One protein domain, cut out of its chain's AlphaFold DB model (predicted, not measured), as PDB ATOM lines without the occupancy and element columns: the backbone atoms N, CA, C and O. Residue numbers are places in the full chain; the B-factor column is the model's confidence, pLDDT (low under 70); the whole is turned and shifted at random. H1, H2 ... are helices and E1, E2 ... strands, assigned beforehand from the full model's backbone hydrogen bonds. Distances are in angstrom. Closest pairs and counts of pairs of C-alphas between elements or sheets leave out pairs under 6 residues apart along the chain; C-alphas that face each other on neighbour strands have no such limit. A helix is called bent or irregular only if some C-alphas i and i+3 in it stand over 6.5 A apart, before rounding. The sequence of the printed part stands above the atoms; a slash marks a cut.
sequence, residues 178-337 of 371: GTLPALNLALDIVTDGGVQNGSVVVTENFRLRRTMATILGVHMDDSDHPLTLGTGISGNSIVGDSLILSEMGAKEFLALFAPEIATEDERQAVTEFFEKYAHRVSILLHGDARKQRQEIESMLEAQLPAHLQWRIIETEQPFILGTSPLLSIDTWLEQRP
ATOM      1  N   GLY A 178       2.569   5.112 -84.238       90.50
ATOM      2  CA  GLY A 178       2.524   6.574 -84.283       90.50
ATOM      3  C   GLY A 178       3.713   7.300 -83.654       90.50
ATOM      4  O   GLY A 178       3.724   8.527 -83.634       90.50
ATOM      5  N   THR A 179       4.738   6.579 -83.192       93.00
ATOM      6  CA  THR A 179       6.021   7.179 -82.803       93.00
ATOM      7  C   THR A 179       7.024   7.137 -83.957       93.00
ATOM      8  O   THR A 179       7.013   6.217 -84.780       93.00
ATOM      9  N   LEU A 180       7.943   8.106 -83.992       92.00
ATOM     10  CA  LEU A 180       9.003   8.171 -85.003       92.00
ATOM     11  C   LEU A 180       9.907   6.917 -85.020       92.00
ATOM     12  O   LEU A 180      10.186   6.421 -86.110       92.00
ATOM     13  N   PRO A 181      10.307   6.319 -83.874       94.25
ATOM     14  CA  PRO A 181      11.060   5.064 -83.879       94.25
ATOM     15  C   PRO A 181      10.309   3.889 -84.515       94.25
ATOM     16  O   PRO A 181      10.921   3.108 -85.240       94.25
ATOM     17  N   ALA A 182       9.002   3.753 -84.269       95.81
ATOM     18  CA  ALA A 182       8.209   2.679 -84.869       95.81
ATOM     19  C   ALA A 182       8.052   2.870 -86.378       95.81
ATOM     20  O   ALA A 182       8.207   1.913 -87.133       95.81
ATOM     21  N   LEU A 183       7.804   4.110 -86.813       95.50
ATOM     22  CA  LEU A 183       7.714   4.443 -88.231       95.50
ATOM     23  C   LEU A 183       9.040   4.180 -88.952       95.50
ATOM     24  O   LEU A 183       9.046   3.534 -89.995       95.50
ATOM     25  N   ASN A 184      10.161   4.612 -88.370       95.88
ATOM     26  CA  ASN A 184      11.489   4.340 -88.915       95.88
ATOM     27  C   ASN A 184      11.762   2.838 -89.015       95.88
ATOM     28  O   ASN A 184      12.230   2.382 -90.051       95.88
ATOM     29  N   LEU A 185      11.431   2.053 -87.986       96.44
ATOM     30  CA  LEU A 185      11.601   0.600 -88.025       96.44
ATOM     31  C   LEU A 185      10.727  -0.054 -89.107       96.44
ATOM     32  O   LEU A 185      11.207  -0.915 -89.842       96.44
ATOM     33  N   ALA A 186       9.469   0.369 -89.240       95.88
ATOM     34  CA  ALA A 186       8.562  -0.148 -90.260       95.88
ATOM     35  C   ALA A 186       9.063   0.171 -91.678       95.88
ATOM     36  O   ALA A 186       9.168  -0.732 -92.511       95.88
ATOM     37  N   LEU A 187       9.436   1.430 -91.935       95.62
ATOM     38  CA  LEU A 187       9.985   1.863 -93.220       95.62
ATOM     39  C   LEU A 187      11.305   1.161 -93.536       95.62
ATOM     40  O   LEU A 187      11.508   0.750 -94.675       95.62
ATOM     41  N   ASP A 188      12.169   0.952 -92.545       95.88
ATOM     42  CA  ASP A 188      13.434   0.241 -92.725       95.88
ATOM     43  C   ASP A 188      13.228  -1.225 -93.133       95.88
ATOM     44  O   ASP A 188      13.976  -1.758 -93.949       95.88
ATOM     45  N   ILE A 189      12.200  -1.894 -92.604       95.19
ATOM     46  CA  ILE A 189      11.893  -3.280 -92.981       95.19
ATOM     47  C   ILE A 189      11.301  -3.344 -94.392       95.19
ATOM     48  O   ILE A 189      11.725  -4.194 -95.179       95.19
ATOM     49  N   VAL A 190      10.363  -2.452 -94.725       94.19
ATOM     50  CA  VAL A 190       9.753  -2.371 -96.067       94.19
ATOM     51  C   VAL A 190      10.824  -2.115 -97.123       94.19
ATOM     52  O   VAL A 190      10.889  -2.828 -98.122       94.19
ATOM     53  N   THR A 191      11.717  -1.166 -96.844       92.88
ATOM     54  CA  THR A 191      12.779  -0.752 -97.767       92.88
ATOM     55  C   THR A 191      14.045  -1.597 -97.718       92.88
ATOM     56  O   THR A 191      14.974  -1.359 -98.483       92.88
ATOM     57  N   ASP A 192      14.071  -2.619 -96.860       92.31
ATOM     58  CA  ASP A 192      15.213  -3.511 -96.649       92.31
ATOM     59  C   ASP A 192      16.516  -2.779 -96.265       92.31
ATOM     60  O   ASP A 192      17.586  -3.051 -96.801       92.31
ATOM     61  N   GLY A 193      16.420  -1.860 -95.299       91.06
ATOM     62  CA  GLY A 193      17.545  -1.080 -94.770       91.06
ATOM     63  C   GLY A 193      17.563   0.386 -95.212       91.06
ATOM     64  O   GLY A 193      18.578   1.061 -95.035       91.06
ATOM     65  N   GLY A 194      16.478   0.882 -95.816       90.50
ATOM     66  CA  GLY A 194      16.429   2.216 -96.410       90.50
ATOM     67  C   GLY A 194      16.522   3.367 -95.409       90.50
ATOM     68  O   GLY A 194      16.978   4.449 -95.760       90.50
ATOM     69  N   VAL A 195      16.143   3.161 -94.147       91.44
ATOM     70  CA  VAL A 195      16.313   4.200 -93.120       91.44
ATOM     71  C   VAL A 195      17.738   4.162 -92.577       91.44
ATOM     72  O   VAL A 195      18.365   5.203 -92.407       91.44
ATOM     73  N   GLN A 196      18.289   2.963 -92.366       89.75
ATOM     74  CA  GLN A 196      19.666   2.790 -91.892       89.75
ATOM     75  C   GLN A 196      20.715   3.311 -92.882       89.75
ATOM     76  O   GLN A 196      21.736   3.847 -92.460       89.75
ATOM     77  N   ASN A 197      20.477   3.165 -94.187       86.56
ATOM     78  CA  ASN A 197      21.383   3.661 -95.227       86.56
ATOM     79  C   ASN A 197      21.153   5.147 -95.592       86.56
ATOM     80  O   ASN A 197      21.896   5.686 -96.412       86.56
ATOM     81  N   GLY A 198      20.144   5.804 -95.006       86.56
ATOM     82  CA  GLY A 198      19.787   7.200 -95.284       86.56
ATOM     83  C   GLY A 198      19.004   7.423 -96.582       86.56
ATOM     84  O   GLY A 198      18.745   8.567 -96.952       86.56
ATOM     85  N   SER A 199      18.596   6.364 -97.286       88.69
ATOM     86  CA  SER A 199      17.805   6.500 -98.515       88.69
ATOM     87  C   SER A 199      16.350   6.917 -98.266       88.69
ATOM     88  O   SER A 199      15.701   7.485 -99.140       88.69
ATOM     89  N   VAL A 200      15.847   6.668 -97.059       92.50
ATOM     90  CA  VAL A 200      14.545   7.113 -96.568       92.50
ATOM     91  C   VAL A 200      14.769   7.877 -95.276       92.50
ATOM     92  O   VAL A 200      15.184   7.297 -94.274       92.50
ATOM     93  N   VAL A 201      14.467   9.174 -95.276       91.31
ATOM     94  CA  VAL A 201      14.605  10.012 -94.079       91.31
ATOM     95  C   VAL A 201      13.259  10.592 -93.687       91.31
ATOM     96  O   VAL A 201      12.623  11.314 -94.453       91.31
ATOM     97  N   VAL A 202      12.830  10.305 -92.461       92.31
ATOM     98  CA  VAL A 202      11.617  10.881 -91.879       92.31
ATOM     99  C   VAL A 202      11.995  12.101 -91.053       92.31
ATOM    100  O   VAL A 202      12.729  11.991 -90.071       92.31
ATOM    101  N   THR A 203      11.461  13.263 -91.425       89.31
ATOM    102  CA  THR A 203      11.705  14.523 -90.717       89.31
ATOM    103  C   THR A 203      10.396  15.161 -90.276       89.31
ATOM    104  O   THR A 203       9.511  15.437 -91.083       89.31
ATOM    105  N   GLU A 204      10.280  15.448 -88.984       87.06
ATOM    106  CA  GLU A 204       9.173  16.233 -88.437       87.06
ATOM    107  C   GLU A 204       9.362  17.711 -88.801       87.06
ATOM    108  O   GLU A 204      10.423  18.289 -88.550       87.06
ATOM    109  N   ASN A 205       8.345  18.356 -89.376       84.25
ATOM    110  CA  ASN A 205       8.505  19.696 -89.945       84.25
ATOM    111  C   ASN A 205       8.840  20.764 -88.895       84.25
ATOM    112  O   ASN A 205       9.514  21.734 -89.231       84.25
ATOM    113  N   PHE A 206       8.448  20.592 -87.628       74.81
ATOM    114  CA  PHE A 206       8.837  21.517 -86.556       74.81
ATOM    115  C   PHE A 206      10.355  21.559 -86.313       74.81
ATOM    116  O   PHE A 206      10.854  22.553 -85.785       74.81
ATOM    117  N   ARG A 207      11.099  20.519 -86.720       72.44
ATOM    118  CA  ARG A 207      12.570  20.500 -86.689       72.44
ATOM    119  C   ARG A 207      13.187  21.334 -87.813       72.44
ATOM    120  O   ARG A 207      14.317  21.782 -87.678       72.44
ATOM    121  N   LEU A 208      12.439  21.595 -88.888       68.62
ATOM    122  CA  LEU A 208      12.854  22.450 -90.008       68.62
ATOM    123  C   LEU A 208      12.600  23.944 -89.745       68.62
ATOM    124  O   LEU A 208      12.695  24.763 -90.663       68.62
ATOM    125  N   ARG A 209      12.269  24.323 -88.503       64.75
ATOM    126  CA  ARG A 209      12.150  25.728 -88.106       64.75
ATOM    127  C   ARG A 209      13.472  26.451 -88.387       64.75
ATOM    128  O   ARG A 209      14.532  26.050 -87.916       64.75
ATOM    129  N   ARG A 210      13.411  27.548 -89.147       52.34
ATOM    130  CA  ARG A 210      14.575  28.391 -89.493       52.34
ATOM    131  C   ARG A 210      15.167  29.155 -88.298       52.34
ATOM    132  O   ARG A 210      16.118  29.904 -88.462       52.34
ATOM    133  N   THR A 211      14.621  28.966 -87.102       43.59
ATOM    134  CA  THR A 211      14.916  29.754 -85.901       43.59
ATOM    135  C   THR A 211      16.176  29.306 -85.139       43.59
ATOM    136  O   THR A 211      16.448  29.837 -84.067       43.59
ATOM    137  N   MET A 212      16.941  28.329 -85.648       40.91
ATOM    138  CA  MET A 212      18.094  27.724 -84.948       40.91
ATOM    139  C   MET A 212      19.443  27.968 -85.650       40.91
ATOM    140  O   MET A 212      20.281  27.074 -85.719       40.91
ATOM    141  N   ALA A 213      19.664  29.173 -86.178       43.53
ATOM    142  CA  ALA A 213      20.964  29.577 -86.707       43.53
ATOM    143  C   ALA A 213      21.702  30.459 -85.690       43.53
ATOM    144  O   ALA A 213      21.496  31.669 -85.650       43.53
ATOM    145  N   THR A 214      22.600  29.866 -84.901       37.19
ATOM    146  CA  THR A 214      23.675  30.624 -84.247       37.19
ATOM    147  C   THR A 214      25.005  30.184 -84.846       37.19
ATOM    148  O   THR A 214      25.574  29.179 -84.429       37.19
ATOM    149  N   ILE A 215      25.526  30.957 -85.801       40.00
ATOM    150  CA  ILE A 215      26.973  31.076 -86.018       40.00
ATOM    151  C   ILE A 215      27.334  32.482 -85.541       40.00
ATOM    152  O   ILE A 215      26.917  33.478 -86.128       40.00
ATOM    153  N   LEU A 216      28.052  32.569 -84.421       32.34
ATOM    154  CA  LEU A 216      28.510  33.840 -83.862       32.34
ATOM    155  C   LEU A 216      29.560  34.474 -84.787       32.34
ATOM    156  O   LEU A 216      30.611  33.884 -85.024       32.34
ATOM    157  N   GLY A 217      29.292  35.699 -85.248       35.19
ATOM    158  CA  GLY A 217      30.312  36.600 -85.796       35.19
ATOM    159  C   GLY A 217      30.473  36.649 -87.319       35.19
ATOM    160  O   GLY A 217      31.428  37.273 -87.772       35.19
ATOM    161  N   VAL A 218      29.580  36.047 -88.114       40.78
ATOM    162  CA  VAL A 218      29.680  36.087 -89.587       40.78
ATOM    163  C   VAL A 218      28.368  36.559 -90.218       40.78
ATOM    164  O   VAL A 218      27.329  35.923 -90.061       40.78
ATOM    165  N   HIS A 219      28.425  37.673 -90.956       43.84
ATOM    166  CA  HIS A 219      27.368  38.078 -91.885       43.84
ATOM    167  C   HIS A 219      27.403  37.143 -93.102       43.84
ATOM    168  O   HIS A 219      28.362  37.164 -93.863       43.84
ATOM    169  N   MET A 220      26.368  36.315 -93.267       49.62
ATOM    170  CA  MET A 220      26.232  35.346 -94.369       49.62
ATOM    171  C   MET A 220      25.382  35.920 -95.516       49.62
ATOM    172  O   MET A 220      24.511  35.234 -96.046       49.62
ATOM    173  N   ASP A 221      25.565  37.203 -95.834       55.47
ATOM    174  CA  ASP A 221      24.949  37.790 -97.024       55.47
ATOM    175  C   ASP A 221      25.740  37.320 -98.249       55.47
ATOM    176  O   ASP A 221      26.900  37.682 -98.435       55.47
ATOM    177  N   ASP A 222      25.124  36.434 -99.024       56.72
ATOM    178  CA  ASP A 222      25.737  35.736-100.157       56.72
ATOM    179  C   ASP A 222      25.238  36.288-101.505       56.72
ATOM    180  O   ASP A 222      25.465  35.694-102.562       56.72
ATOM    181  N   SER A 223      24.523  37.421-101.463       60.72
ATOM    182  CA  SER A 223      23.927  38.097-102.622       60.72
ATOM    183  C   SER A 223      24.943  38.384-103.733       60.72
ATOM    184  O   SER A 223      24.622  38.203-104.908       60.72
ATOM    185  N   ASP A 224      26.183  38.712-103.361       57.16
ATOM    186  CA  ASP A 224      27.269  39.050-104.287       57.16
ATOM    187  C   ASP A 224      28.318  37.930-104.469       57.16
ATOM    188  O   ASP A 224      29.382  38.149-105.056       57.16
ATOM    189  N   HIS A 225      28.067  36.710-103.979       55.41
ATOM    190  CA  HIS A 225      29.084  35.659-104.009       55.41
ATOM    191  C   HIS A 225      29.179  34.968-105.384       55.41
ATOM    192  O   HIS A 225      28.199  34.407-105.893       55.41
ATOM    193  N   PRO A 226      30.374  34.939-106.008       53.22
ATOM    194  CA  PRO A 226      30.539  34.614-107.429       53.22
ATOM    195  C   PRO A 226      30.260  33.145-107.787       53.22
ATOM    196  O   PRO A 226      30.099  32.826-108.962       53.22
ATOM    197  N   LEU A 227      30.215  32.244-106.800       52.12
ATOM    198  CA  LEU A 227      29.979  30.808-107.018       52.12
ATOM    199  C   LEU A 227      28.536  30.377-106.733       52.12
ATOM    200  O   LEU A 227      28.097  29.346-107.237       52.12
ATOM    201  N   THR A 228      27.813  31.143-105.926       54.41
ATOM    202  CA  THR A 228      26.461  30.821-105.453       54.41
ATOM    203  C   THR A 228      25.424  31.794-106.005       54.41
ATOM    204  O   THR A 228      24.247  31.456-105.974       54.41
ATOM    205  N   LEU A 229      25.814  32.945-106.576       61.06
ATOM    206  CA  LEU A 229      24.927  33.916-107.242       61.06
ATOM    207  C   LEU A 229      23.704  34.306-106.384       61.06
ATOM    208  O   LEU A 229      22.591  34.412-106.899       61.06
ATOM    209  N   GLY A 230      23.871  34.416-105.062       55.19
ATOM    210  CA  GLY A 230      22.761  34.691-104.142       55.19
ATOM    211  C   GLY A 230      21.776  33.531-103.942       55.19
ATOM    212  O   GLY A 230      20.733  33.708-103.316       55.19
ATOM    213  N   THR A 231      22.079  32.332-104.451       51.12
ATOM    214  CA  THR A 231      21.281  31.109-104.230       51.12
ATOM    215  C   THR A 231      21.694  30.342-102.971       51.12
ATOM    216  O   THR A 231      20.974  29.438-102.536       51.12
ATOM    217  N   GLY A 232      22.821  30.720-102.357       47.22
ATOM    218  CA  GLY A 232      23.310  30.182-101.093       47.22
ATOM    219  C   GLY A 232      22.440  30.635 -99.924       47.22
ATOM    220  O   GLY A 232      22.734  31.602 -99.230       47.22
ATOM    221  N   ILE A 233      21.338  29.930 -99.676       48.00
ATOM    222  CA  ILE A 233      20.519  30.148 -98.479       48.00
ATOM    223  C   ILE A 233      21.239  29.468 -97.320       48.00
ATOM    224  O   ILE A 233      20.965  28.301 -97.103       48.00
ATOM    225  N   SER A 234      22.178  30.138 -96.640       45.09
ATOM    226  CA  SER A 234      22.969  29.661 -95.477       45.09
ATOM    227  C   SER A 234      22.320  28.551 -94.618       45.09
ATOM    228  O   SER A 234      21.127  28.589 -94.308       45.09
ATOM    229  N   GLY A 235      23.123  27.540 -94.268       41.25
ATOM    230  CA  GLY A 235      22.673  26.241 -93.776       41.25
ATOM    231  C   GLY A 235      22.786  26.065 -92.284       41.25
ATOM    232  O   GLY A 235      23.792  26.410 -91.668       41.25
ATOM    233  N   ASN A 236      21.736  25.487 -91.712       43.94
ATOM    234  CA  ASN A 236      21.627  25.262 -90.282       43.94
ATOM    235  C   ASN A 236      22.413  24.011 -89.873       43.94
ATOM    236  O   ASN A 236      22.219  22.932 -90.429       43.94
ATOM    237  N   SER A 237      23.242  24.146 -88.839       37.72
ATOM    238  CA  SER A 237      23.726  23.015 -88.043       37.72
ATOM    239  C   SER A 237      22.794  22.804 -86.851       37.72
ATOM    240  O   SER A 237      22.403  23.762 -86.188       37.72
ATOM    241  N   ILE A 238      22.438  21.551 -86.568       40.16
ATOM    242  CA  ILE A 238      21.623  21.184 -85.404       40.16
ATOM    243  C   ILE A 238      22.497  21.302 -84.149       40.16
ATOM    244  O   ILE A 238      23.419  20.509 -83.965       40.16
ATOM    245  N   VAL A 239      22.201  22.264 -83.271       37.72
ATOM    246  CA  VAL A 239      22.802  22.350 -81.929       37.72
ATOM    247  C   VAL A 239      21.693  22.288 -80.878       37.72
ATOM    248  O   VAL A 239      21.153  23.306 -80.452       37.72
ATOM    249  N   GLY A 240      21.368  21.065 -80.454       45.41
ATOM    250  CA  GLY A 240      20.454  20.785 -79.341       45.41
ATOM    251  C   GLY A 240      18.964  21.009 -79.630       45.41
ATOM    252  O   GLY A 240      18.575  21.499 -80.687       45.41
ATOM    253  N   ASP A 241      18.120  20.641 -78.662       44.31
ATOM    254  CA  ASP A 241      16.655  20.641 -78.813       44.31
ATOM    255  C   ASP A 241      15.989  22.003 -78.507       44.31
ATOM    256  O   ASP A 241      14.827  22.215 -78.869       44.31
ATOM    257  N   SER A 242      16.705  22.946 -77.872       42.28
ATOM    258  CA  SER A 242      16.090  24.113 -77.207       42.28
ATOM    259  C   SER A 242      16.771  25.480 -77.386       42.28
ATOM    260  O   SER A 242      16.278  26.456 -76.823       42.28
ATOM    261  N   LEU A 243      17.867  25.618 -78.142       39.62
ATOM    262  CA  LEU A 243      18.552  26.916 -78.248       39.62
ATOM    263  C   LEU A 243      17.909  27.819 -79.321       39.62
ATOM    264  O   LEU A 243      17.943  27.501 -80.508       39.62
ATOM    265  N   ILE A 244      17.343  28.956 -78.904       44.25
ATOM    266  CA  ILE A 244      16.703  29.953 -79.779       44.25
ATOM    267  C   ILE A 244      17.434  31.286 -79.624       44.25
ATOM    268  O   ILE A 244      17.411  31.874 -78.548       44.25
ATOM    269  N   LEU A 245      18.050  31.781 -80.699       44.81
ATOM    270  CA  LEU A 245      18.633  33.125 -80.756       44.81
ATOM    271  C   LEU A 245      18.358  33.746 -82.134       44.81
ATOM    272  O   LEU A 245      19.209  33.761 -83.014       44.81
ATOM    273  N   SER A 246      17.141  34.260 -82.325       43.91
ATOM    274  CA  SER A 246      16.849  35.249 -83.372       43.91
ATOM    275  C   SER A 246      15.767  36.211 -82.877       43.91
ATOM    276  O   SER A 246      14.786  35.763 -82.282       43.91
ATOM    277  N   GLU A 247      15.930  37.518 -83.111       44.78
ATOM    278  CA  GLU A 247      14.969  38.545 -82.669       44.78
ATOM    279  C   GLU A 247      13.587  38.392 -83.327       44.78
ATOM    280  O   GLU A 247      12.577  38.677 -82.687       44.78
ATOM    281  N   MET A 248      13.523  37.888 -84.568       47.16
ATOM    282  CA  MET A 248      12.253  37.676 -85.280       47.16
ATOM    283  C   MET A 248      11.400  36.563 -84.651       47.16
ATOM    284  O   MET A 248      10.201  36.746 -84.501       47.16
ATOM    285  N   GLY A 249      12.008  35.450 -84.218       48.66
ATOM    286  CA  GLY A 249      11.279  34.329 -83.601       48.66
ATOM    287  C   GLY A 249      11.117  34.423 -82.078       48.66
ATOM    288  O   GLY A 249      10.423  33.605 -81.476       48.66
ATOM    289  N   ALA A 250      11.765  35.398 -81.431       53.16
ATOM    290  CA  ALA A 250      11.718  35.554 -79.978       53.16
ATOM    291  C   ALA A 250      10.328  35.981 -79.481       53.16
ATOM    292  O   ALA A 250       9.890  35.504 -78.439       53.16
ATOM    293  N   LYS A 251       9.611  36.834 -80.225       55.03
ATOM    294  CA  LYS A 251       8.274  37.317 -79.835       55.03
ATOM    295  C   LYS A 251       7.202  36.230 -79.936       55.03
ATOM    296  O   LYS A 251       6.455  36.028 -78.988       55.03
ATOM    297  N   GLU A 252       7.193  35.484 -81.040       54.06
ATOM    298  CA  GLU A 252       6.286  34.349 -81.275       54.06
ATOM    299  C   GLU A 252       6.483  33.254 -80.210       54.06
ATOM    300  O   GLU A 252       5.526  32.712 -79.660       54.06
ATOM    301  N   PHE A 253       7.736  32.963 -79.848       56.97
ATOM    302  CA  PHE A 253       8.050  31.997 -78.796       56.97
ATOM    303  C   PHE A 253       7.723  32.521 -77.389       56.97
ATOM    304  O   PHE A 253       7.197  31.771 -76.577       56.97
ATOM    305  N   LEU A 254       7.976  33.797 -77.077       55.75
ATOM    306  CA  LEU A 254       7.599  34.385 -75.781       55.75
ATOM    307  C   LEU A 254       6.077  34.430 -75.586       55.75
ATOM    308  O   LEU A 254       5.598  34.123 -74.493       55.75
ATOM    309  N   ALA A 255       5.314  34.717 -76.646       56.72
ATOM    310  CA  ALA A 255       3.851  34.649 -76.643       56.72
ATOM    311  C   ALA A 255       3.321  33.238 -76.318       56.72
ATOM    312  O   ALA A 255       2.254  33.090 -75.728       56.72
ATOM    313  N   LEU A 256       4.099  32.200 -76.633       58.03
ATOM    314  CA  LEU A 256       3.819  30.798 -76.315       58.03
ATOM    315  C   LEU A 256       3.929  30.481 -74.809       58.03
ATOM    316  O   LEU A 256       3.185  29.634 -74.315       58.03
ATOM    317  N   PHE A 257       4.818  31.158 -74.069       56.12
ATOM    318  CA  PHE A 257       5.001  30.966 -72.616       56.12
ATOM    319  C   PHE A 257       4.223  31.971 -71.758       56.12
ATOM    320  O   PHE A 257       3.992  31.705 -70.580       56.12
ATOM    321  N   ALA A 258       3.809  33.105 -72.331       60.56
ATOM    322  CA  ALA A 258       3.007  34.130 -71.662       60.56
ATOM    323  C   ALA A 258       1.846  34.621 -72.557       60.56
ATOM    324  O   ALA A 258       1.800  35.801 -72.923       60.56
ATOM    325  N   PRO A 259       0.876  33.748 -72.899       60.88
ATOM    326  CA  PRO A 259      -0.221  34.085 -73.816       60.88
ATOM    327  C   PRO A 259      -1.120  35.220 -73.300       60.88
ATOM    328  O   PRO A 259      -1.780  35.902 -74.085       60.88
ATOM    329  N   GLU A 260      -1.124  35.457 -71.986       62.19
ATOM    330  CA  GLU A 260      -1.872  36.531 -71.320       62.19
ATOM    331  C   GLU A 260      -1.334  37.936 -71.637       62.19
ATOM    332  O   GLU A 260      -2.088  38.903 -71.565       62.19
ATOM    333  N   ILE A 261      -0.054  38.049 -72.011       63.25
ATOM    334  CA  ILE A 261       0.642  39.323 -72.273       63.25
ATOM    335  C   ILE A 261       0.791  39.571 -73.789       63.25
ATOM    336  O   ILE A 261       1.100  40.683 -74.210       63.25
ATOM    337  N   ALA A 262       0.545  38.548 -74.613       67.38
ATOM    338  CA  ALA A 262       0.680  38.613 -76.064       67.38
ATOM    339  C   ALA A 262      -0.414  39.469 -76.716       67.38
ATOM    340  O   ALA A 262      -1.599  39.360 -76.382       67.38
ATOM    341  N   THR A 263      -0.009  40.283 -77.688       77.62
ATOM    342  CA  THR A 263      -0.930  41.034 -78.553       77.62
ATOM    343  C   THR A 263      -1.692  40.104 -79.505       77.62
ATOM    344  O   THR A 263      -1.288  38.965 -79.736       77.62
ATOM    345  N   GLU A 264      -2.809  40.573 -80.070       75.94
ATOM    346  CA  GLU A 264      -3.624  39.759 -80.989       75.94
ATOM    347  C   GLU A 264      -2.848  39.375 -82.264       75.94
ATOM    348  O   GLU A 264      -2.910  38.227 -82.699       75.94
ATOM    349  N   ASP A 265      -2.021  40.288 -82.788       76.31
ATOM    350  CA  ASP A 265      -1.141  40.026 -83.935       76.31
ATOM    351  C   ASP A 265      -0.096  38.940 -83.617       76.31
ATOM    352  O   ASP A 265       0.170  38.056 -84.431       76.31
ATOM    353  N   GLU A 266       0.476  38.961 -82.406       69.94
ATOM    354  CA  GLU A 266       1.425  37.938 -81.950       69.94
ATOM    355  C   GLU A 266       0.746  36.574 -81.784       69.94
ATOM    356  O   GLU A 266       1.335  35.548 -82.126       69.94
ATOM    357  N   ARG A 267      -0.507  36.538 -81.314       68.62
ATOM    358  CA  ARG A 267      -1.286  35.293 -81.224       68.62
ATOM    359  C   ARG A 267      -1.580  34.712 -82.602       68.62
ATOM    360  O   ARG A 267      -1.398  33.512 -82.792       68.62
ATOM    361  N   GLN A 268      -1.973  35.548 -83.562       75.38
ATOM    362  CA  GLN A 268      -2.236  35.105 -84.927       75.38
ATOM    363  C   GLN A 268      -0.965  34.567 -85.603       75.38
ATOM    364  O   GLN A 268      -1.002  33.490 -86.201       75.38
ATOM    365  N   ALA A 269       0.178  35.236 -85.420       70.50
ATOM    366  CA  ALA A 269       1.471  34.751 -85.905       70.50
ATOM    367  C   ALA A 269       1.853  33.387 -85.299       70.50
ATOM    368  O   ALA A 269       2.334  32.499 -86.007       70.50
ATOM    369  N   VAL A 270       1.590  33.173 -84.003       68.38
ATOM    370  CA  VAL A 270       1.798  31.872 -83.346       68.38
ATOM    371  C   VAL A 270       0.884  30.797 -83.935       68.38
ATOM    372  O   VAL A 270       1.349  29.690 -84.210       68.38
ATOM    373  N   THR A 271      -0.395  31.093 -84.176       71.62
ATOM    374  CA  THR A 271      -1.323  30.141 -84.807       71.62
ATOM    375  C   THR A 271      -0.861  29.752 -86.212       71.62
ATOM    376  O   THR A 271      -0.740  28.561 -86.498       71.62
ATOM    377  N   GLU A 272      -0.509  30.724 -87.058       74.00
ATOM    378  CA  GLU A 272       0.029  30.473 -88.403       74.00
ATOM    379  C   GLU A 272       1.326  29.647 -88.357       74.00
ATOM    380  O   GLU A 272       1.549  28.751 -89.179       74.00
ATOM    381  N   PHE A 273       2.175  29.894 -87.356       69.69
ATOM    382  CA  PHE A 273       3.385  29.115 -87.115       69.69
ATOM    383  C   PHE A 273       3.073  27.646 -86.779       69.69
ATOM    384  O   PHE A 273       3.667  26.739 -87.379       69.69
ATOM    385  N   PHE A 274       2.128  27.386 -85.869       70.81
ATOM    386  CA  PHE A 274       1.691  26.024 -85.544       70.81
ATOM    387  C   PHE A 274       1.077  25.325 -86.759       70.81
ATOM    388  O   PHE A 274       1.474  24.206 -87.071       70.81
ATOM    389  N   GLU A 275       0.189  25.980 -87.505       74.44
ATOM    390  CA  GLU A 275      -0.430  25.391 -88.703       74.44
ATOM    391  C   GLU A 275       0.589  25.012 -89.790       74.44
ATOM    392  O   GLU A 275       0.398  24.049 -90.550       74.44
ATOM    393  N   LYS A 276       1.695  25.760 -89.868       72.50
ATOM    394  CA  LYS A 276       2.753  25.548 -90.858       72.50
ATOM    395  C   LYS A 276       3.694  24.395 -90.518       72.50
ATOM    396  O   LYS A 276       4.175  23.734 -91.441       72.50
ATOM    397  N   TYR A 277       3.983  24.152 -89.239       72.75
ATOM    398  CA  TYR A 277       5.030  23.203 -88.830       72.75
ATOM    399  C   TYR A 277       4.556  22.068 -87.922       72.75
ATOM    400  O   TYR A 277       5.145  20.984 -87.960       72.75
ATOM    401  N   ALA A 278       3.524  22.289 -87.112       80.19
ATOM    402  CA  ALA A 278       2.982  21.259 -86.241       80.19
ATOM    403  C   ALA A 278       2.199  20.224 -87.047       80.19
ATOM    404  O   ALA A 278       1.679  20.503 -88.126       80.19
ATOM    405  N   HIS A 279       2.150  19.002 -86.519       84.56
ATOM    406  CA  HIS A 279       1.431  17.872 -87.110       84.56
ATOM    407  C   HIS A 279       1.789  17.572 -88.576       84.56
ATOM    408  O   HIS A 279       1.008  16.942 -89.285       84.56
ATOM    409  N   ARG A 280       2.967  18.007 -89.041       89.31
ATOM    410  CA  ARG A 280       3.441  17.781 -90.406       89.31
ATOM    411  C   ARG A 280       4.743  16.997 -90.418       89.31
ATOM    412  O   ARG A 280       5.681  17.327 -89.692       89.31
ATOM    413  N   VAL A 281       4.811  15.995 -91.284       91.88
ATOM    414  CA  VAL A 281       5.989  15.143 -91.476       91.88
ATOM    415  C   VAL A 281       6.384  15.152 -92.951       91.88
ATOM    416  O   VAL A 281       5.547  14.985 -93.836       91.88
ATOM    417  N   SER A 282       7.666  15.352 -93.233       92.06
ATOM    418  CA  SER A 282       8.227  15.230 -94.577       92.06
ATOM    419  C   SER A 282       9.074  13.963 -94.650       92.06
ATOM    420  O   SER A 282       9.967  13.764 -93.827       92.06
ATOM    421  N   ILE A 283       8.786  13.110 -95.630       93.94
ATOM    422  CA  ILE A 283       9.534  11.885 -95.904       93.94
ATOM    423  C   ILE A 283      10.366  12.135 -97.153       93.94
ATOM    424  O   ILE A 283       9.812  12.384 -98.224       93.94
ATOM    425  N   LEU A 284      11.686  12.102 -97.010       91.19
ATOM    426  CA  LEU A 284      12.613  12.256 -98.117       91.19
ATOM    427  C   LEU A 284      12.964  10.880 -98.676       91.19
ATOM    428  O   LEU A 284      13.330   9.983 -97.912       91.19
ATOM    429  N   LEU A 285      12.824  10.724 -99.992       92.31
ATOM    430  CA  LEU A 285      13.165   9.511-100.729       92.31
ATOM    431  C   LEU A 285      14.318   9.781-101.685       92.31
ATOM    432  O   LEU A 285      14.221  10.601-102.601       92.31
ATOM    433  N   HIS A 286      15.370   9.003-101.503       87.62
ATOM    434  CA  HIS A 286      16.639   9.134-102.189       87.62
ATOM    435  C   HIS A 286      16.927   7.903-103.056       87.62
ATOM    436  O   HIS A 286      16.541   6.780-102.714       87.62
ATOM    437  N   GLY A 287      17.645   8.095-104.169       84.81
ATOM    438  CA  GLY A 287      18.166   6.993-104.989       84.81
ATOM    439  C   GLY A 287      17.092   5.977-105.401       84.81
ATOM    440  O   GLY A 287      16.047   6.347-105.948       84.81
ATOM    441  N   ASP A 288      17.341   4.695-105.121       84.56
ATOM    442  CA  ASP A 288      16.446   3.575-105.441       84.56
ATOM    443  C   ASP A 288      15.178   3.498-104.576       84.56
ATOM    444  O   ASP A 288      14.199   2.876-105.000       84.56
ATOM    445  N   ALA A 289      15.134   4.154-103.409       87.06
ATOM    446  CA  ALA A 289      13.948   4.146-102.547       87.06
ATOM    447  C   ALA A 289      12.725   4.774-103.239       87.06
ATOM    448  O   ALA A 289      11.587   4.396-102.962       87.06
ATOM    449  N   ARG A 290      12.952   5.655-104.224       89.75
ATOM    450  CA  ARG A 290      11.906   6.234-105.084       89.75
ATOM    451  C   ARG A 290      11.095   5.172-105.832       89.75
ATOM    452  O   ARG A 290       9.888   5.320-105.989       89.75
ATOM    453  N   LYS A 291      11.716   4.052-106.227       90.38
ATOM    454  CA  LYS A 291      11.016   2.931-106.888       90.38
ATOM    455  C   LYS A 291      10.007   2.247-105.961       90.38
ATOM    456  O   LYS A 291       9.073   1.617-106.440       90.38
ATOM    457  N   GLN A 292      10.189   2.381-104.648       90.81
ATOM    458  CA  GLN A 292       9.355   1.767-103.615       90.81
ATOM    459  C   GLN A 292       8.336   2.751-103.023       90.81
ATOM    460  O   GLN A 292       7.724   2.463-101.997       90.81
ATOM    461  N   ARG A 293       8.118   3.904-103.674       93.94
ATOM    462  CA  ARG A 293       7.195   4.953-103.224       93.94
ATOM    463  C   ARG A 293       5.829   4.408-102.810       93.94
ATOM    464  O   ARG A 293       5.345   4.763-101.745       93.94
ATOM    465  N   GLN A 294       5.228   3.537-103.618       92.62
ATOM    466  CA  GLN A 294       3.890   3.006-103.346       92.62
ATOM    467  C   GLN A 294       3.849   2.125-102.083       92.62
ATOM    468  O   GLN A 294       2.893   2.193-101.313       92.62
ATOM    469  N   GLU A 295       4.892   1.323-101.840       92.12
ATOM    470  CA  GLU A 295       5.010   0.522-100.611       92.12
ATOM    471  C   GLU A 295       5.180   1.430 -99.383       92.12
ATOM    472  O   GLU A 295       4.593   1.177 -98.330       92.12
ATOM    473  N   ILE A 296       5.941   2.517 -99.534       94.56
ATOM    474  CA  ILE A 296       6.160   3.519 -98.487       94.56
ATOM    475  C   ILE A 296       4.869   4.288 -98.186       94.56
ATOM    476  O   ILE A 296       4.528   4.430 -97.018       94.56
ATOM    477  N   GLU A 297       4.124   4.736 -99.201       95.12
ATOM    478  CA  GLU A 297       2.824   5.405 -99.030       95.12
ATOM    479  C   GLU A 297       1.839   4.514 -98.268       95.12
ATOM    480  O   GLU A 297       1.288   4.939 -97.254       95.12
ATOM    481  N   SER A 298       1.702   3.248 -98.672       93.06
ATOM    482  CA  SER A 298       0.838   2.293 -97.968       93.06
ATOM    483  C   SER A 298       1.263   2.092 -96.506       93.06
ATOM    484  O   SER A 298       0.416   1.995 -95.615       93.06
ATOM    485  N   MET A 299       2.572   2.075 -96.230       93.06
ATOM    486  CA  MET A 299       3.083   1.955 -94.865       93.06
ATOM    487  C   MET A 299       2.840   3.222 -94.034       93.06
ATOM    488  O   MET A 299       2.510   3.129 -92.850       93.06
ATOM    489  N   LEU A 300       2.971   4.403 -94.641       94.75
ATOM    490  CA  LEU A 300       2.690   5.685 -93.996       94.75
ATOM    491  C   LEU A 300       1.217   5.780 -93.595       94.75
ATOM    492  O   LEU A 300       0.935   6.105 -92.445       94.75
ATOM    493  N   GLU A 301       0.296   5.420 -94.490       93.50
ATOM    494  CA  GLU A 301      -1.142   5.368 -94.196       93.50
ATOM    495  C   GLU A 301      -1.469   4.403 -93.050       93.50
ATOM    496  O   GLU A 301      -2.305   4.698 -92.197       93.50
ATOM    497  N   ALA A 302      -0.786   3.257 -92.995       91.19
ATOM    498  CA  ALA A 302      -1.019   2.260 -91.959       91.19
ATOM    499  C   ALA A 302      -0.466   2.669 -90.584       91.19
ATOM    500  O   ALA A 302      -1.048   2.285 -89.562       91.19
ATOM    501  N   GLN A 303       0.663   3.386 -90.533       92.25
ATOM    502  CA  GLN A 303       1.419   3.648 -89.298       92.25
ATOM    503  C   GLN A 303       1.225   5.050 -88.716       92.25
ATOM    504  O   GLN A 303       1.334   5.210 -87.495       92.25
ATOM    505  N   LEU A 304       0.955   6.062 -89.545       93.31
ATOM    506  CA  LEU A 304       0.805   7.438 -89.078       93.31
ATOM    507  C   LEU A 304      -0.572   7.677 -88.432       93.31
ATOM    508  O   LEU A 304      -1.597   7.225 -88.942       93.31
ATOM    509  N   PRO A 305      -0.629   8.428 -87.317       93.69
ATOM    510  CA  PRO A 305      -1.871   8.945 -86.763       93.69
ATOM    511  C   PRO A 305      -2.642   9.807 -87.769       93.69
ATOM    512  O   PRO A 305      -2.056  10.634 -88.460       93.69
ATOM    513  N   ALA A 306      -3.972   9.700 -87.760       89.75
ATOM    514  CA  ALA A 306      -4.850  10.375 -88.724       89.75
ATOM    515  C   ALA A 306      -4.768  11.915 -88.724       89.75
ATOM    516  O   ALA A 306      -5.135  12.550 -89.705       89.75
ATOM    517  N   HIS A 307      -4.312  12.527 -87.627       88.94
ATOM    518  CA  HIS A 307      -4.172  13.981 -87.521       88.94
ATOM    519  C   HIS A 307      -2.853  14.506 -88.112       88.94
ATOM    520  O   HIS A 307      -2.698  15.717 -88.254       88.94
ATOM    521  N   LEU A 308      -1.890  13.626 -88.421       91.56
ATOM    522  CA  LEU A 308      -0.628  14.023 -89.035       91.56
ATOM    523  C   LEU A 308      -0.788  14.138 -90.549       91.56
ATOM    524  O   LEU A 308      -1.189  13.196 -91.229       91.56
ATOM    525  N   GLN A 309      -0.398  15.285 -91.087       92.19
ATOM    526  CA  GLN A 309      -0.243  15.488 -92.518       92.19
ATOM    527  C   GLN A 309       1.167  15.080 -92.927       92.19
ATOM    528  O   GLN A 309       2.153  15.501 -92.320       92.19
ATOM    529  N   TRP A 310       1.288  14.296 -93.987       93.94
ATOM    530  CA  TRP A 310       2.583  13.877 -94.498       93.94
ATOM    531  C   TRP A 310       2.730  14.211 -95.974       93.94
ATOM    532  O   TRP A 310       1.754  14.331 -96.713       93.94
ATOM    533  N   ARG A 311       3.977  14.401 -96.401       94.38
ATOM    534  CA  ARG A 311       4.330  14.564 -97.812       94.38
ATOM    535  C   ARG A 311       5.613  13.817 -98.124       94.38
ATOM    536  O   ARG A 311       6.518  13.762 -97.293       94.38
ATOM    537  N   ILE A 312       5.693  13.309 -99.344       94.50
ATOM    538  CA  ILE A 312       6.890  12.668 -99.878       94.50
ATOM    539  C   ILE A 312       7.638  13.676-100.748       94.50
ATOM    540  O   ILE A 312       7.038  14.314-101.615       94.50
ATOM    541  N   ILE A 313       8.935  13.823-100.500       90.25
ATOM    542  CA  ILE A 313       9.853  14.666-101.262       90.25
ATOM    543  C   ILE A 313      10.892  13.742-101.888       90.25
ATOM    544  O   ILE A 313      11.586  13.021-101.180       90.25
ATOM    545  N   GLU A 314      10.988  13.752-103.211       90.06
ATOM    546  CA  GLU A 314      11.970  12.953-103.938       90.06
ATOM    547  C   GLU A 314      13.166  13.816-104.320       90.06
ATOM    548  O   GLU A 314      13.011  14.944-104.793       90.06
ATOM    549  N   THR A 315      14.359  13.269-104.131       79.81
ATOM    550  CA  THR A 315      15.627  13.961-104.367       79.81
ATOM    551  C   THR A 315      16.517  13.095-105.252       79.81
ATOM    552  O   THR A 315      16.698  11.898-105.026       79.81
ATOM    553  N   GLU A 316      17.043  13.700-106.321       72.00
ATOM    554  CA  GLU A 316      17.830  12.984-107.336       72.00
ATOM    555  C   GLU A 316      19.331  12.981-107.041       72.00
ATOM    556  O   GLU A 316      20.039  12.107-107.531       72.00
ATOM    557  N   GLN A 317      19.829  13.966-106.287       72.25
ATOM    558  CA  GLN A 317      21.264  14.186-106.105       72.25
ATOM    559  C   GLN A 317      21.697  13.989-104.651       72.25
ATOM    560  O   GLN A 317      21.168  14.702-103.798       72.25
ATOM    561  N   PRO A 318      22.683  13.107-104.380       69.06
ATOM    562  CA  PRO A 318      23.074  12.697-103.025       69.06
ATOM    563  C   PRO A 318      23.588  13.818-102.139       69.06
ATOM    564  O   PRO A 318      23.528  13.735-100.914       69.06
ATOM    565  N   PHE A 319      24.156  14.835-102.775       71.69
ATOM    566  CA  PHE A 319      24.723  15.990-102.121       71.69
ATOM    567  C   PHE A 319      24.935  17.085-103.161       71.69
ATOM    568  O   PHE A 319      25.585  16.855-104.184       71.69
ATOM    569  N   ILE A 320      24.414  18.280-102.897       64.69
ATOM    570  CA  ILE A 320      24.631  19.451-103.745       64.69
ATOM    571  C   ILE A 320      25.517  20.430-102.976       64.69
ATOM    572  O   ILE A 320      25.108  21.041-101.993       64.69
ATOM    573  N   LEU A 321      26.762  20.575-103.432       58.91
ATOM    574  CA  LEU A 321      27.685  21.583-102.913       58.91
ATOM    575  C   LEU A 321      27.164  22.992-103.234       58.91
ATOM    576  O   LEU A 321      26.799  23.272-104.375       58.91
ATOM    577  N   GLY A 322      27.172  23.883-102.242       53.94
ATOM    578  CA  GLY A 322      26.784  25.293-102.398       53.94
ATOM    579  C   GLY A 322      25.302  25.583-102.145       53.94
ATOM    580  O   GLY A 322      24.944  26.735-101.919       53.94
ATOM    581  N   THR A 323      24.453  24.555-102.095       54.69
ATOM    582  CA  THR A 323      23.165  24.642-101.397       54.69
ATOM    583  C   THR A 323      23.395  24.216 -99.965       54.69
ATOM    584  O   THR A 323      24.100  23.242 -99.744       54.69
ATOM    585  N   SER A 324      22.819  24.920 -99.009       59.44
ATOM    586  CA  SER A 324      22.954  24.635 -97.585       59.44
ATOM    587  C   SER A 324      22.421  23.268 -97.176       59.44
ATOM    588  O   SER A 324      21.217  23.144 -96.932       59.44
ATOM    589  N   PRO A 325      23.295  22.253 -97.084       64.12
ATOM    590  CA  PRO A 325      22.857  20.886 -96.947       64.12
ATOM    591  C   PRO A 325      22.595  20.575 -95.475       64.12
ATOM    592  O   PRO A 325      23.403  20.888 -94.594       64.12
ATOM    593  N   LEU A 326      21.457  19.955 -95.202       69.38
ATOM    594  CA  LEU A 326      21.091  19.423 -93.900       69.38
ATOM    595  C   LEU A 326      21.662  18.011 -93.731       69.38
ATOM    596  O   LEU A 326      21.061  17.016 -94.144       69.38
ATOM    597  N   LEU A 327      22.802  17.917 -93.040       72.69
ATOM    598  CA  LEU A 327      23.439  16.637 -92.718       72.69
ATOM    599  C   LEU A 327      22.436  15.642 -92.112       72.69
ATOM    600  O   LEU A 327      21.723  15.953 -91.160       72.69
ATOM    601  N   SER A 328      22.445  14.414 -92.630       70.62
ATOM    602  CA  SER A 328      21.516  13.314 -92.302       70.62
ATOM    603  C   SER A 328      20.075  13.473 -92.807       70.62
ATOM    604  O   SER A 328      19.275  12.566 -92.588       70.62
ATOM    605  N   ILE A 329      19.731  14.586 -93.466       74.75
ATOM    606  CA  ILE A 329      18.408  14.813 -94.067       74.75
ATOM    607  C   ILE A 329      18.484  14.776 -95.589       74.75
ATOM    608  O   ILE A 329      17.803  13.959 -96.196       74.75
ATOM    609  N   ASP A 330      19.304  15.633 -96.194       70.00
ATOM    610  CA  ASP A 330      19.474  15.723 -97.652       70.00
ATOM    611  C   ASP A 330      20.805  15.134 -98.141       70.00
ATOM    612  O   ASP A 330      21.098  15.157 -99.334       70.00
ATOM    613  N   THR A 331      21.596  14.585 -97.217       71.88
ATOM    614  CA  THR A 331      22.873  13.939 -97.505       71.88
ATOM    615  C   THR A 331      22.748  12.428 -97.367       71.88
ATOM    616  O   THR A 331      22.508  11.934 -96.261       71.88
ATOM    617  N   TRP A 332      22.991  11.684 -98.445       75.62
ATOM    618  CA  TRP A 332      23.094  10.223 -98.401       75.62
ATOM    619  C   TRP A 332      24.270   9.722 -99.237       75.62
ATOM    620  O   TRP A 332      24.798  10.416-100.106       75.62
ATOM    621  N   LEU A 333      24.700   8.495 -98.957       73.19
ATOM    622  CA  LEU A 333      25.725   7.825 -99.745       73.19
ATOM    623  C   LEU A 333      25.049   6.990-100.828       73.19
ATOM    624  O   LEU A 333      24.253   6.103-100.532       73.19
ATOM    625  N   GLU A 334      25.399   7.247-102.083       70.75
ATOM    626  CA  GLU A 334      24.959   6.444-103.221       70.75
ATOM    627  C   GLU A 334      26.175   5.899-103.967       70.75
ATOM    628  O   GLU A 334      27.205   6.572-104.092       70.75
ATOM    629  N   GLN A 335      26.069   4.676-104.489       65.50
ATOM    630  CA  GLN A 335      26.995   4.241-105.529       65.50
ATOM    631  C   GLN A 335      26.743   5.114-106.754       65.50
ATOM    632  O   GLN A 335      25.606   5.222-107.193       65.50
ATOM    633  N   ARG A 336      27.803   5.760-107.257       65.12
ATOM    634  CA  ARG A 336      27.768   6.731-108.363       65.12
ATOM    635  C   ARG A 336      26.650   6.397-109.370       65.12
ATOM    636  O   ARG A 336      26.752   5.340-110.000       65.12
ATOM    637  N   PRO A 337      25.616   7.249-109.517       62.88
ATOM    638  CA  PRO A 337      24.500   6.945-110.401       62.88
ATOM    639  C   PRO A 337      25.011   6.720-111.825       62.88
ATOM    640  O   PRO A 337      25.985   7.347-112.259       62.88
TER     641      PRO A 337
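What this domain is: This is residues 178 to 337 of the 371 residues of an uncharacterized protein of Oceanospirillaceae bacterium (UniProt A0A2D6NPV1). A small three-stranded sheet has H1 and H5 over one face, and a second helical part, H3 and H4, lies away from that sheet, with H3 across H4. Long loops, residues 209 to 246 and 316 to 337, make up much of the rest. The printed part has 160 residues, under half in named elements, ordered H1 E1 H2 H3 H4 E2 H5 E3; the class is mixed, helices and strands, and the sheet, E1 E2 E3, is mixed too. It is only just loose, close to compact, with a radius of gyration of the C-alphas of 18.3 A, and flat, spanning 50 by 46 by 23 A.

Where its parts are: H1, residues 180 to 190, begins at C-alpha 180 (9.003, 8.171, -85.003) and is 15.3 A long. E1 is residues 200 to 204, H2 205 to 208, H3 247 to 257 at 16.1 A, and H4 264 to 277 at 20.3 A. E2 is residues 280 to 286 at 19.7 A, and H5 287 to 303 at 23.2 A, with a kink of 66 degrees near residue 294. E3, residues 309 to 315, 19.9 A, ends at C-alpha 315 (15.627, 13.961, -104.367). H5 is irregular, C-alphas 291 and 294 being 8.0 A apart; H3 only just, with 248 and 251 at 6.8 A.

How they stand to each other: E1 and E2 are antiparallel, N 203 to O 282 being 2.9 A. E2 and E3 are parallel, N 313 to O 283 being 2.8 A; E2, H5, E3 form a strand-helix-strand unit, a helix between parallel neighbour strands, with a right-handed crossover. H1 over E1 and H5 over E2 share the same face, two layers, and touch, C-alphas of Leu 183 and Gln 303 at 6.4 A. H2 only grazes the sheet. H2 and H4 only just touch, with 3 pairs of C-alphas within 8 A, the closest Phe 206 and Tyr 277, 4.7 A; of H4, residue 277 alone takes part. H3 touches residues 266 to 270 of H4 alone, about perpendicular at 85 degrees, C-alphas of Glu 252 and Val 270 at 5.5 A. Every O i to N i+4 pair is within hydrogen-bond range in H1 and H4, 4 of 7 in H3 and 8 of 13 in H5; H2 is too short for one.

The domain as a whole: The farthest C-alphas, Glu 260 and Arg 336, are 56.0 A apart. The printed part has no cut; the link H2 to H3 is long, 38 residues. Mean pLDDT of the printed part is 71.9, and 70 residues are under 70, among them 208 to 262.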